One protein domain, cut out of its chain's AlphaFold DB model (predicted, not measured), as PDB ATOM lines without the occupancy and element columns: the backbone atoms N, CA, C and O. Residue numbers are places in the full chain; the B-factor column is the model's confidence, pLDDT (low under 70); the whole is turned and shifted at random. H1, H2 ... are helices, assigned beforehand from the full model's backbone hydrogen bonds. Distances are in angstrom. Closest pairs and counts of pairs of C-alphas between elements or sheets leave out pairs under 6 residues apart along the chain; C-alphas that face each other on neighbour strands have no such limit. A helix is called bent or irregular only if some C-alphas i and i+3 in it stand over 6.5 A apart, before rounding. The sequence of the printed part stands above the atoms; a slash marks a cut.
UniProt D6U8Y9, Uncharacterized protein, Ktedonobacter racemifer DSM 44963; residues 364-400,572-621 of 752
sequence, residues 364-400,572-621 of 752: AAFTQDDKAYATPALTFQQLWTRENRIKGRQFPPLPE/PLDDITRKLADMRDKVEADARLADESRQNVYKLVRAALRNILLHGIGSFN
ATOM      1  N   ALA A 364     -15.014  14.431 -22.434       96.25
ATOM      2  CA  ALA A 364     -16.096  15.412 -22.399       96.25
ATOM      3  C   ALA A 364     -16.818  15.464 -21.038       96.25
ATOM      4  O   ALA A 364     -17.283  16.527 -20.631       96.25
ATOM      5  N   ALA A 365     -16.908  14.338 -20.321       95.56
ATOM      6  CA  ALA A 365     -17.579  14.262 -19.024       95.56
ATOM      7  C   ALA A 365     -16.661  14.512 -17.812       95.56
ATOM      8  O   ALA A 365     -17.164  14.876 -16.746       95.56
ATOM      9  N   PHE A 366     -15.345  14.303 -17.926       93.88
ATOM     10  CA  PHE A 366     -14.381  14.429 -16.822       93.88
ATOM     11  C   PHE A 366     -13.324  15.507 -17.095       93.88
ATOM     12  O   PHE A 366     -13.605  16.683 -16.868       93.88
ATOM     13  N   THR A 367     -12.121  15.131 -17.534       89.62
ATOM     14  CA  THR A 367     -11.044  16.054 -17.931       89.62
ATOM     15  C   THR A 367     -10.382  15.556 -19.216       89.62
ATOM     16  O   THR A 367     -10.480  14.374 -19.540       89.62
ATOM     17  N   GLN A 368      -9.670  16.421 -19.946       88.12
ATOM     18  CA  GLN A 368      -9.006  16.036 -21.206       88.12
ATOM     19  C   GLN A 368      -7.954  14.918 -21.029       88.12
ATOM     20  O   GLN A 368      -7.721  14.133 -21.950       88.12
ATOM     21  N   ASP A 369      -7.381  14.793 -19.828       88.56
ATOM     22  CA  ASP A 369      -6.420  13.744 -19.460       88.56
ATOM     23  C   ASP A 369      -7.077  12.417 -19.030       88.56
ATOM     24  O   ASP A 369      -6.375  11.444 -18.739       88.56
ATOM     25  N   ASP A 370      -8.408  12.361 -18.922       92.75
ATOM     26  CA  ASP A 370      -9.130  11.128 -18.609       92.75
ATOM     27  C   ASP A 370      -9.366  10.263 -19.855       92.75
ATOM     28  O   ASP A 370      -9.384  10.726 -20.997       92.75
ATOM     29  N   LYS A 371      -9.496   8.956 -19.619       94.06
ATOM     30  CA  LYS A 371      -9.689   7.914 -20.634       94.06
ATOM     31  C   LYS A 371     -10.063   6.586 -19.976       94.06
ATOM     32  O   LYS A 371     -10.014   6.457 -18.753       94.06
ATOM     33  N   ALA A 372     -10.378   5.586 -20.789       94.06
ATOM     34  CA  ALA A 372     -10.327   4.188 -20.396       94.06
ATOM     35  C   ALA A 372      -8.899   3.787 -19.971       94.06
ATOM     36  O   ALA A 372      -7.903   4.168 -20.592       94.06
ATOM     37  N   TYR A 373      -8.818   3.010 -18.894       92.62
ATOM     38  CA  TYR A 373      -7.594   2.408 -18.366       92.62
ATOM     39  C   TYR A 373      -7.549   0.914 -18.739       92.62
ATOM     40  O   TYR A 373      -8.288   0.445 -19.594       92.62
ATOM     41  N   ALA A 374      -6.685   0.131 -18.094       89.31
ATOM     42  CA  ALA A 374      -6.428  -1.267 -18.448       89.31
ATOM     43  C   ALA A 374      -7.623  -2.240 -18.242       89.31
ATOM     44  O   ALA A 374      -7.575  -3.364 -18.745       89.31
ATOM     45  N   THR A 375      -8.661  -1.839 -17.492       92.44
ATOM     46  CA  THR A 375      -9.939  -2.561 -17.279       92.44
ATOM     47  C   THR A 375     -11.081  -1.569 -16.979       92.44
ATOM     48  O   THR A 375     -10.797  -0.431 -16.575       92.44
ATOM     49  N   PRO A 376     -12.367  -1.968 -17.076       96.19
ATOM     50  CA  PRO A 376     -13.487  -1.106 -16.687       96.19
ATOM     51  C   PRO A 376     -13.476  -0.762 -15.189       96.19
ATOM     52  O   PRO A 376     -13.706   0.386 -14.819       96.19
ATOM     53  N   ALA A 377     -13.127  -1.729 -14.330       94.25
ATOM     54  CA  ALA A 377     -12.998  -1.524 -12.883       94.25
ATOM     55  C   ALA A 377     -11.921  -0.483 -12.540       94.25
ATOM     56  O   ALA A 377     -12.182   0.446 -11.778       94.25
ATOM     57  N   LEU A 378     -10.732  -0.594 -13.146       92.81
ATOM     58  CA  LEU A 378      -9.656   0.381 -12.952       92.81
ATOM     59  C   LEU A 378     -10.054   1.758 -13.500       92.81
ATOM     60  O   LEU A 378      -9.741   2.774 -12.888       92.81
ATOM     61  N   THR A 379     -10.790   1.800 -14.614       96.25
ATOM     62  CA  THR A 379     -11.332   3.048 -15.170       96.25
ATOM     63  C   THR A 379     -12.271   3.727 -14.178       96.25
ATOM     64  O   THR A 379     -12.091   4.907 -13.886       96.25
ATOM     65  N   PHE A 380     -13.205   2.981 -13.579       97.12
ATOM     66  CA  PHE A 380     -14.067   3.507 -12.521       97.12
ATOM     67  C   PHE A 380     -13.256   4.022 -11.327       97.12
ATOM     68  O   PHE A 380     -13.463   5.153 -10.898       97.12
ATOM     69  N   GLN A 381     -12.311   3.226 -10.814       94.56
ATOM     70  CA  GLN A 381     -11.489   3.588  -9.655       94.56
ATOM     71  C   GLN A 381     -10.673   4.866  -9.892       94.56
ATOM     72  O   GLN A 381     -10.642   5.734  -9.021       94.56
ATOM     73  N   GLN A 382     -10.056   5.030 -11.065       94.31
ATOM     74  CA  GLN A 382      -9.272   6.227 -11.388       94.31
ATOM     75  C   GLN A 382     -10.155   7.474 -11.526       94.31
ATOM     76  O   GLN A 382      -9.850   8.504 -10.920       94.31
ATOM     77  N   LEU A 383     -11.287   7.373 -12.236       95.69
ATOM     78  CA  LEU A 383     -12.260   8.467 -12.362       95.69
ATOM     79  C   LEU A 383     -12.862   8.854 -10.999       95.69
ATOM     80  O   LEU A 383     -12.961  10.038 -10.678       95.69
ATOM     81  N   TRP A 384     -13.206   7.868 -10.162       95.25
ATOM     82  CA  TRP A 384     -13.756   8.065  -8.816       95.25
ATOM     83  C   TRP A 384     -12.746   8.736  -7.883       95.25
ATOM     84  O   TRP A 384     -13.082   9.704  -7.194       95.25
ATOM     85  N   THR A 385     -11.494   8.265  -7.902       92.38
ATOM     86  CA  THR A 385     -10.401   8.830  -7.099       92.38
ATOM     87  C   THR A 385     -10.146  10.278  -7.509       92.38
ATOM     88  O   THR A 385     -10.022  11.146  -6.648       92.38
ATOM     89  N   ARG A 386     -10.118  10.564  -8.820       89.94
ATOM     90  CA  ARG A 386      -9.919  11.914  -9.364       89.94
ATOM     91  C   ARG A 386     -11.059  12.857  -8.964       89.94
ATOM     92  O   ARG A 386     -10.787  13.897  -8.370       89.94
ATOM     93  N   GLU A 387     -12.313  12.474  -9.207       90.31
ATOM     94  CA  GLU A 387     -13.505  13.261  -8.846       90.31
ATOM     95  C   GLU A 387     -13.549  13.626  -7.359       90.31
ATOM     96  O   GLU A 387     -13.755  14.790  -7.006       90.31
ATOM     97  N   ASN A 388     -13.356  12.643  -6.476       90.25
ATOM     98  CA  ASN A 388     -13.473  12.863  -5.040       90.25
ATOM     99  C   ASN A 388     -12.248  13.601  -4.471       90.25
ATOM    100  O   ASN A 388     -12.429  14.525  -3.677       90.25
ATOM    101  N   ARG A 389     -11.028  13.318  -4.958       85.38
ATOM    102  CA  ARG A 389      -9.812  14.061  -4.578       85.38
ATOM    103  C   ARG A 389      -9.873  15.537  -4.981       85.38
ATOM    104  O   ARG A 389      -9.510  16.382  -4.168       85.38
ATOM    105  N   ILE A 390     -10.359  15.860  -6.184       81.62
ATOM    106  CA  ILE A 390     -10.561  17.256  -6.633       81.62
ATOM    107  C   ILE A 390     -11.525  18.002  -5.696       81.62
ATOM    108  O   ILE A 390     -11.354  19.191  -5.444       81.62
ATOM    109  N   LYS A 391     -12.511  17.295  -5.135       85.75
ATOM    110  CA  LYS A 391     -13.516  17.839  -4.208       85.75
ATOM    111  C   LYS A 391     -13.091  17.777  -2.734       85.75
ATOM    112  O   LYS A 391     -13.917  18.046  -1.865       85.75
ATOM    113  N   GLY A 392     -11.843  17.397  -2.440       87.94
ATOM    114  CA  GLY A 392     -11.327  17.237  -1.073       87.94
ATOM    115  C   GLY A 392     -12.017  16.138  -0.253       87.94
ATOM    116  O   GLY A 392     -11.861  16.096   0.964       87.94
ATOM    117  N   ARG A 393     -12.797  15.266  -0.899       90.81
ATOM    118  CA  ARG A 393     -13.584  14.220  -0.243       90.81
ATOM    119  C   ARG A 393     -12.708  13.029   0.121       90.81
ATOM    120  O   ARG A 393     -11.857  12.609  -0.661       90.81
ATOM    121  N   GLN A 394     -12.972  12.463   1.292       88.00
ATOM    122  CA  GLN A 394     -12.362  11.230   1.774       88.00
ATOM    123  C   GLN A 394     -13.444  10.316   2.346       88.00
ATOM    124  O   GLN A 394     -14.465  10.790   2.855       88.00
ATOM    125  N   PHE A 395     -13.190   9.014   2.262       91.25
ATOM    126  CA  PHE A 395     -14.038   7.951   2.783       91.25
ATOM    127  C   PHE A 395     -13.108   6.936   3.458       91.25
ATOM    128  O   PHE A 395     -12.414   6.200   2.762       91.25
ATOM    129  N   PRO A 396     -12.979   6.955   4.794       91.19
ATOM    130  CA  PRO A 396     -12.263   5.908   5.510       91.19
ATOM    131  C   PRO A 396     -13.040   4.585   5.396       91.19
ATOM    132  O   PRO A 396     -14.264   4.611   5.548       91.19
ATOM    133  N   PRO A 397     -12.382   3.437   5.152       92.62
ATOM    134  CA  PRO A 397     -13.057   2.144   5.172       92.62
ATOM    135  C   PRO A 397     -13.600   1.846   6.576       92.62
ATOM    136  O   PRO A 397     -13.006   2.237   7.584       92.62
ATOM    137  N   LEU A 398     -14.727   1.132   6.646       94.44
ATOM    138  CA  LEU A 398     -15.331   0.730   7.919       94.44
ATOM    139  C   LEU A 398     -14.406  -0.209   8.730       94.44
ATOM    140  O   LEU A 398     -13.526  -0.859   8.152       94.44
ATOM    141  N   PRO A 399     -14.610  -0.347  10.057       94.56
ATOM    142  CA  PRO A 399     -13.860  -1.299  10.874       94.56
ATOM    143  C   PRO A 399     -13.878  -2.711  10.276       94.56
ATOM    144  O   PRO A 399     -14.905  -3.180   9.790       94.56
ATOM    145  N   GLU A 400     -12.735  -3.397  10.313       92.62
ATOM    146  CA  GLU A 400     -12.512  -4.670   9.613       92.62
ATOM    147  C   GLU A 400     -13.571  -5.732   9.923       92.62
ATOM    148  O   GLU A 400     -14.243  -6.192   9.004       92.62
ATOM    149  N   PRO A 572     -20.353   9.443  -1.873       93.00
ATOM    150  CA  PRO A 572     -19.294   8.653  -2.512       93.00
ATOM    151  C   PRO A 572     -19.467   8.403  -4.016       93.00
ATOM    152  O   PRO A 572     -18.492   8.505  -4.762       93.00
ATOM    153  N   LEU A 573     -20.682   8.060  -4.468       95.69
ATOM    154  CA  LEU A 573     -20.927   7.563  -5.834       95.69
ATOM    155  C   LEU A 573     -21.796   8.484  -6.712       95.69
ATOM    156  O   LEU A 573     -21.676   8.417  -7.933       95.69
ATOM    157  N   ASP A 574     -22.615   9.375  -6.128       92.75
ATOM    158  CA  ASP A 574     -23.565  10.245  -6.854       92.75
ATOM    159  C   ASP A 574     -22.956  10.936  -8.092       92.75
ATOM    160  O   ASP A 574     -23.570  10.949  -9.156       92.75
ATOM    161  N   ASP A 575     -21.761  11.529  -7.969       93.12
ATOM    162  CA  ASP A 575     -21.158  12.327  -9.044       93.12
ATOM    163  C   ASP A 575     -20.632  11.480 -10.211       93.12
ATOM    164  O   ASP A 575     -20.954  11.776 -11.364       93.12
ATOM    165  N   ILE A 576     -19.863  10.419  -9.935       95.31
ATOM    166  CA  ILE A 576     -19.358   9.533 -10.993       95.31
ATOM    167  C   ILE A 576     -20.501   8.758 -11.650       95.31
ATOM    168  O   ILE A 576     -20.522   8.623 -12.871       95.31
ATOM    169  N   THR A 577     -21.479   8.282 -10.874       95.69
ATOM    170  CA  THR A 577     -22.589   7.512 -11.435       95.69
ATOM    171  C   THR A 577     -23.518   8.392 -12.264       95.69
ATOM    172  O   THR A 577     -23.943   7.949 -13.328       95.69
ATOM    173  N   ARG A 578     -23.759   9.649 -11.856       95.44
ATOM    174  CA  ARG A 578     -24.435  10.642 -12.702       95.44
ATOM    175  C   ARG A 578     -23.677  10.844 -14.015       95.44
ATOM    176  O   ARG A 578     -24.266  10.642 -15.067       95.44
ATOM    177  N   LYS A 579     -22.367  11.130 -13.976       96.75
ATOM    178  CA  LYS A 579     -21.549  11.310 -15.194       96.75
ATOM    179  C   LYS A 579     -21.578  10.090 -16.126       96.75
ATOM    180  O   LYS A 579     -21.781  10.253 -17.323       96.75
ATOM    181  N   LEU A 580     -21.424   8.873 -15.596       97.12
ATOM    182  CA  LEU A 580     -21.503   7.629 -16.381       97.12
ATOM    183  C   LEU A 580     -22.881   7.426 -17.023       97.12
ATOM    184  O   LEU A 580     -22.975   6.961 -18.156       97.12
ATOM    185  N   ALA A 581     -23.944   7.777 -16.305       95.31
ATOM    186  CA  ALA A 581     -25.313   7.654 -16.773       95.31
ATOM    187  C   ALA A 581     -25.686   8.716 -17.815       95.31
ATOM    188  O   ALA A 581     -26.288   8.386 -18.831       95.31
ATOM    189  N   ASP A 582     -25.272   9.963 -17.613       96.62
ATOM    190  CA  ASP A 582     -25.529  11.054 -18.553       96.62
ATOM    191  C   ASP A 582     -24.688  10.875 -19.837       96.62
ATOM    192  O   ASP A 582     -25.191  11.110 -20.934       96.62
ATOM    193  N   MET A 583     -23.463  10.328 -19.739       97.50
ATOM    194  CA  MET A 583     -22.728   9.820 -20.910       97.50
ATOM    195  C   MET A 583     -23.499   8.710 -21.626       97.50
ATOM    196  O   MET A 583     -23.650   8.774 -22.839       97.50
ATOM    197  N   ARG A 584     -23.997   7.697 -20.903       96.12
ATOM    198  CA  ARG A 584     -24.738   6.572 -21.500       96.12
ATOM    199  C   ARG A 584     -25.974   7.051 -22.265       96.12
ATOM    200  O   ARG A 584     -26.262   6.531 -23.340       96.12
ATOM    201  N   ASP A 585     -26.675   8.046 -21.740       94.44
ATOM    202  CA  ASP A 585     -27.888   8.565 -22.367       94.44
ATOM    203  C   ASP A 585     -27.575   9.533 -23.523       94.44
ATOM    204  O   ASP A 585     -28.299   9.527 -24.517       94.44
ATOM    205  N   LYS A 586     -26.437  10.248 -23.493       96.69
ATOM    206  CA  LYS A 586     -25.911  10.930 -24.688       96.69
ATOM    207  C   LYS A 586     -25.479   9.939 -25.777       96.69
ATOM    208  O   LYS A 586     -25.831  10.141 -26.930       96.69
ATOM    209  N   VAL A 587     -24.790   8.848 -25.431       96.94
ATOM    210  CA  VAL A 587     -24.432   7.766 -26.372       96.94
ATOM    211  C   VAL A 587     -25.691   7.151 -26.999       96.94
ATOM    212  O   VAL A 587     -25.694   6.832 -28.182       96.94
ATOM    213  N   GLU A 588     -26.778   7.009 -26.233       93.62
ATOM    214  CA  GLU A 588     -28.084   6.545 -26.725       93.62
ATOM    215  C   GLU A 588     -28.764   7.557 -27.670       93.62
ATOM    216  O   GLU A 588     -29.459   7.142 -28.595       93.62
ATOM    217  N   ALA A 589     -28.575   8.864 -27.460       95.00
ATOM    218  CA  ALA A 589     -29.091   9.915 -28.338       95.00
ATOM    219  C   ALA A 589     -28.271  10.032 -29.634       95.00
ATOM    220  O   ALA A 589     -28.840   9.983 -30.723       95.00
ATOM    221  N   ASP A 590     -26.943  10.103 -29.520       97.06
ATOM    222  CA  ASP A 590     -26.012  10.180 -30.651       97.06
ATOM    223  C   ASP A 590     -26.139   8.944 -31.561       97.06
ATOM    224  O   ASP A 590     -26.107   9.072 -32.782       97.06
ATOM    225  N   ALA A 591     -26.388   7.758 -30.987       95.88
ATOM    226  CA  ALA A 591     -26.661   6.537 -31.747       95.88
ATOM    227  C   ALA A 591     -27.910   6.638 -32.641       95.88
ATOM    228  O   ALA A 591     -27.919   6.071 -33.724       95.88
ATOM    229  N   ARG A 592     -28.962   7.368 -32.241       94.38
ATOM    230  CA  ARG A 592     -30.181   7.531 -33.070       94.38
ATOM    231  C   ARG A 592     -29.971   8.448 -34.272       94.38
ATOM    232  O   ARG A 592     -30.775   8.421 -35.195       94.38
ATOM    233  N   LEU A 593     -28.922   9.268 -34.230       94.94
ATOM    234  CA  LEU A 593     -28.509  10.167 -35.308       94.94
ATOM    235  C   LEU A 593     -27.377   9.565 -36.157       94.94
ATOM    236  O   LEU A 593     -26.961  10.174 -37.141       94.94
ATOM    237  N   ALA A 594     -26.857   8.400 -35.766       92.31
ATOM    238  CA  ALA A 594     -25.766   7.726 -36.447       92.31
ATOM    239  C   ALA A 594     -26.264   6.828 -37.584       92.31
ATOM    240  O   ALA A 594     -27.302   6.170 -37.491       92.31
ATOM    241  N   ASP A 595     -25.452   6.755 -38.631       92.69
ATOM    242  CA  ASP A 595     -25.598   5.815 -39.730       92.69
ATOM    243  C   ASP A 595     -25.529   4.350 -39.256       92.69
ATOM    244  O   ASP A 595     -24.940   4.024 -38.219       92.69
ATOM    245  N   GLU A 596     -26.141   3.448 -40.029       92.31
ATOM    246  CA  GLU A 596     -26.289   2.035 -39.662       92.31
ATOM    247  C   GLU A 596     -24.938   1.346 -39.404       92.31
ATOM    248  O   GLU A 596     -24.817   0.566 -38.456       92.31
ATOM    249  N   SER A 597     -23.891   1.719 -40.155       91.00
ATOM    250  CA  SER A 597     -22.546   1.137 -40.030       91.00
ATOM    251  C   SER A 597     -21.932   1.317 -38.635       91.00
ATOM    252  O   SER A 597     -21.126   0.499 -38.192       91.00
ATOM    253  N   ARG A 598     -22.347   2.354 -37.896       93.56
ATOM    254  CA  ARG A 598     -21.807   2.684 -36.568       93.56
ATOM    255  C   ARG A 598     -22.647   2.146 -35.411       93.56
ATOM    256  O   ARG A 598     -22.223   2.250 -34.258       93.56
ATOM    257  N   GLN A 599     -23.812   1.546 -35.668       94.38
ATOM    258  CA  GLN A 599     -24.745   1.130 -34.610       94.38
ATOM    259  C   GLN A 599     -24.144   0.097 -33.645       94.38
ATOM    260  O   GLN A 599     -24.362   0.185 -32.430       94.38
ATOM    261  N   ASN A 600     -23.329  -0.839 -34.145       95.56
ATOM    262  CA  ASN A 600     -22.645  -1.802 -33.282       95.56
ATOM    263  C   ASN A 600     -21.556  -1.119 -32.428       95.56
ATOM    264  O   ASN A 600     -21.483  -1.374 -31.229       95.56
ATOM    265  N   VAL A 601     -20.818  -0.139 -32.967       97.50
ATOM    266  CA  VAL A 601     -19.858   0.682 -32.199       97.50
ATOM    267  C   VAL A 601     -20.553   1.416 -31.039       97.50
ATOM    268  O   VAL A 601     -20.097   1.347 -29.896       97.50
ATOM    269  N   TYR A 602     -21.717   2.037 -31.269       97.50
ATOM    270  CA  TYR A 602     -22.509   2.663 -30.195       97.50
ATOM    271  C   TYR A 602     -23.092   1.647 -29.191       97.50
ATOM    272  O   TYR A 602     -23.256   1.952 -28.005       97.50
ATOM    273  N   LYS A 603     -23.411   0.422 -29.620       95.44
ATOM    274  CA  LYS A 603     -23.795  -0.694 -28.733       95.44
ATOM    275  C   LYS A 603     -22.617  -1.139 -27.850       95.44
ATOM    276  O   LYS A 603     -22.814  -1.301 -26.646       95.44
ATOM    277  N   LEU A 604     -21.400  -1.225 -28.392       97.25
ATOM    278  CA  LEU A 604     -20.174  -1.528 -27.642       97.25
ATOM    279  C   LEU A 604     -19.827  -0.431 -26.624       97.25
ATOM    280  O   LEU A 604     -19.523  -0.744 -25.475       97.25
ATOM    281  N   VAL A 605     -19.958   0.857 -26.973       98.12
ATOM    282  CA  VAL A 605     -19.770   1.961 -26.005       98.12
ATOM    283  C   VAL A 605     -20.794   1.886 -24.862       98.12
ATOM    284  O   VAL A 605     -20.433   2.073 -23.698       98.12
ATOM    285  N   ARG A 606     -22.060   1.541 -25.146       95.50
ATOM    286  CA  ARG A 606     -23.083   1.317 -24.102       95.50
ATOM    287  C   ARG A 606     -22.767   0.109 -23.213       95.50
ATOM    288  O   ARG A 606     -23.014   0.188 -22.008       95.50
ATOM    289  N   ALA A 607     -22.201  -0.966 -23.766       95.38
ATOM    290  CA  ALA A 607     -21.722  -2.114 -22.992       95.38
ATOM    291  C   ALA A 607     -20.541  -1.727 -22.084       95.38
ATOM    292  O   ALA A 607     -20.606  -1.945 -20.875       95.38
ATOM    293  N   ALA A 608     -19.539  -1.023 -22.617       97.69
ATOM    294  CA  ALA A 608     -18.401  -0.531 -21.842       97.69
ATOM    295  C   ALA A 608     -18.819   0.413 -20.704       97.69
ATOM    296  O   ALA A 608     -18.318   0.287 -19.589       97.69
ATOM    297  N   LEU A 609     -19.787   1.310 -20.928       97.56
ATOM    298  CA  LEU A 609     -20.343   2.154 -19.864       97.56
ATOM    299  C   LEU A 609     -21.132   1.349 -18.812       97.56
ATOM    300  O   LEU A 609     -21.031   1.667 -17.622       97.56
ATOM    301  N   ARG A 610     -21.852   0.279 -19.202       95.62
ATOM    302  CA  ARG A 610     -22.450  -0.669 -18.238       95.62
ATOM    303  C   ARG A 610     -21.356  -1.333 -17.398       95.62
ATOM    304  O   ARG A 610     -21.442  -1.307 -16.171       95.62
ATOM    305  N   ASN A 611     -20.305  -1.838 -18.033       96.50
ATOM    306  CA  ASN A 611     -19.260  -2.620 -17.379       96.50
ATOM    307  C   ASN A 611     -18.298  -1.769 -16.526       96.50
ATOM    308  O   ASN A 611     -17.877  -2.231 -15.465       96.50
ATOM    309  N   ILE A 612     -18.024  -0.505 -16.893       98.06
ATOM    310  CA  ILE A 612     -17.319   0.458 -16.022       98.06
ATOM    311  C   ILE A 612     -18.071   0.601 -14.694       98.06
ATOM    312  O   ILE A 612     -17.461   0.486 -13.633       98.06
ATOM    313  N   LEU A 613     -19.394   0.805 -14.725       96.75
ATOM    314  CA  LEU A 613     -20.168   0.936 -13.489       96.75
ATOM    315  C   LEU A 613     -20.266  -0.392 -12.722       96.75
ATOM    316  O   LEU A 613     -20.057  -0.394 -11.512       96.75
ATOM    317  N   LEU A 614     -20.573  -1.509 -13.394       94.56
ATOM    318  CA  LEU A 614     -20.767  -2.805 -12.734       94.56
ATOM    319  C   LEU A 614     -19.483  -3.316 -12.070       94.56
ATOM    320  O   LEU A 614     -19.478  -3.558 -10.863       94.56
ATOM    321  N   HIS A 615     -18.381  -3.431 -12.817       94.19
ATOM    322  CA  HIS A 615     -17.114  -3.885 -12.239       94.19
ATOM    323  C   HIS A 615     -16.470  -2.816 -11.343       94.19
ATOM    324  O   HIS A 615     -15.673  -3.167 -10.478       94.19
ATOM    325  N   GLY A 616     -16.827  -1.537 -11.510       95.50
ATOM    326  CA  GLY A 616     -16.484  -0.456 -10.587       95.50
ATOM    327  C   GLY A 616     -17.129  -0.636  -9.214       95.50
ATOM    328  O   GLY A 616     -16.418  -0.722  -8.216       95.50
ATOM    329  N   ILE A 617     -18.455  -0.801  -9.163       95.50
ATOM    330  CA  ILE A 617     -19.204  -1.102  -7.931       95.50
ATOM    331  C   ILE A 617     -18.711  -2.415  -7.308       95.50
ATOM    332  O   ILE A 617     -18.367  -2.452  -6.129       95.50
ATOM    333  N   GLY A 618     -18.588  -3.474  -8.113       93.69
ATOM    334  CA  GLY A 618     -18.050  -4.762  -7.669       93.69
ATOM    335  C   GLY A 618     -16.580  -4.710  -7.231       93.69
ATOM    336  O   GLY A 618     -16.125  -5.616  -6.535       93.69
ATOM    337  N   SER A 619     -15.826  -3.661  -7.585       92.31
ATOM    338  CA  SER A 619     -14.457  -3.487  -7.089       92.31
ATOM    339  C   SER A 619     -14.411  -3.162  -5.596       92.31
ATOM    340  O   SER A 619     -13.455  -3.578  -4.944       92.31
ATOM    341  N   PHE A 620     -15.457  -2.531  -5.045       94.75
ATOM    342  CA  PHE A 620     -15.488  -2.149  -3.632       94.75
ATOM    343  C   PHE A 620     -15.698  -3.329  -2.664       94.75
ATOM    344  O   PHE A 620     -15.368  -3.228  -1.485       94.75
ATOM    345  N   ASN A 621     -16.210  -4.469  -3.148       91.44
ATOM    346  CA  ASN A 621     -16.398  -5.675  -2.327       91.44
ATOM    347  C   ASN A 621     -15.155  -6.586  -2.274       91.44
ATOM    348  O   ASN A 621     -15.155  -7.579  -1.545       91.44
TER     349      ASN A 621
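What this domain is: This is residues 364 to 400 and 572 to 621 of the 752 residues of an uncharacterized protein of Ktedonobacter racemifer DSM 44963 (UniProt D6U8Y9). A long helical hairpin, H2 and H3 side by side, is crossed by a shorter helix, H1, near the end away from its turn. The length runs from that turn to the unnamed stretch before the cut, and the C-alphas span 52 by 24 by 21 A. The printed part has 87 residues with three named helices, H1, H2 and H3 along the chain, and no named strand; the class is all helix. It is only just loose, close to compact, with a radius of gyration of the C-alphas of 14.6 A.

Where its parts are: Find C-alpha 596 at (-26.289, 2.035, -39.662); from there H3, residues 596 to 619, runs 35.1 A to C-alpha 619 at (-14.457, -3.487, -7.089). H3 is irregular: C-alphas 597 and 600 are 7.4 A apart, and its line is a rough one. H2, residues 574 to 592, measures 27.2 A. H1, residues 376 to 390, begins at (-13.487, -1.106, -16.687) and measures 21.1 A.

How they stand to each other: H2 and H3 form a hairpin: they touch, closest at the C-alphas of Ala 591 and Tyr 602, 5.9 A, at a shallow tilt of 14 degrees, opposite ways. Look next at residues 376 to 381 of H1, which touch residues 608 to 619 of H3; the closest C-alphas are those of Pro 376 and Ile 612, 4.2 A. The tilt there is steep, 68 degrees, only just short of about perpendicular, and the two run the same way. Residues 383 to 387 of H1 touch residues 575 to 576 of H2, closest at the C-alphas of Trp 384 and Ile 576, 6.2 A, at a steep tilt of 56 degrees, opposite ways. The helix packing is mostly crossed, but only just: of 3 touching pairs, 1 is at a shallow tilt. Every O i to N i+4 pair is within hydrogen-bond range in H1, with 14 of 15 in H2 and 18 of 20 in H3.

The domain as a whole: The two C-alphas farthest apart are those of Pro 399 and Asp 595, 52.4 A. Residues 401 to 571 are not printed; C-alphas 400 and 572 are 19.2 A apart across this cut, over which H1 links to H2. The link from H2 to H3 is tight. Residues 364 to 375 hold no named element. The mean pLDDT of the printed part is 93.8, and no printed residue is under 70.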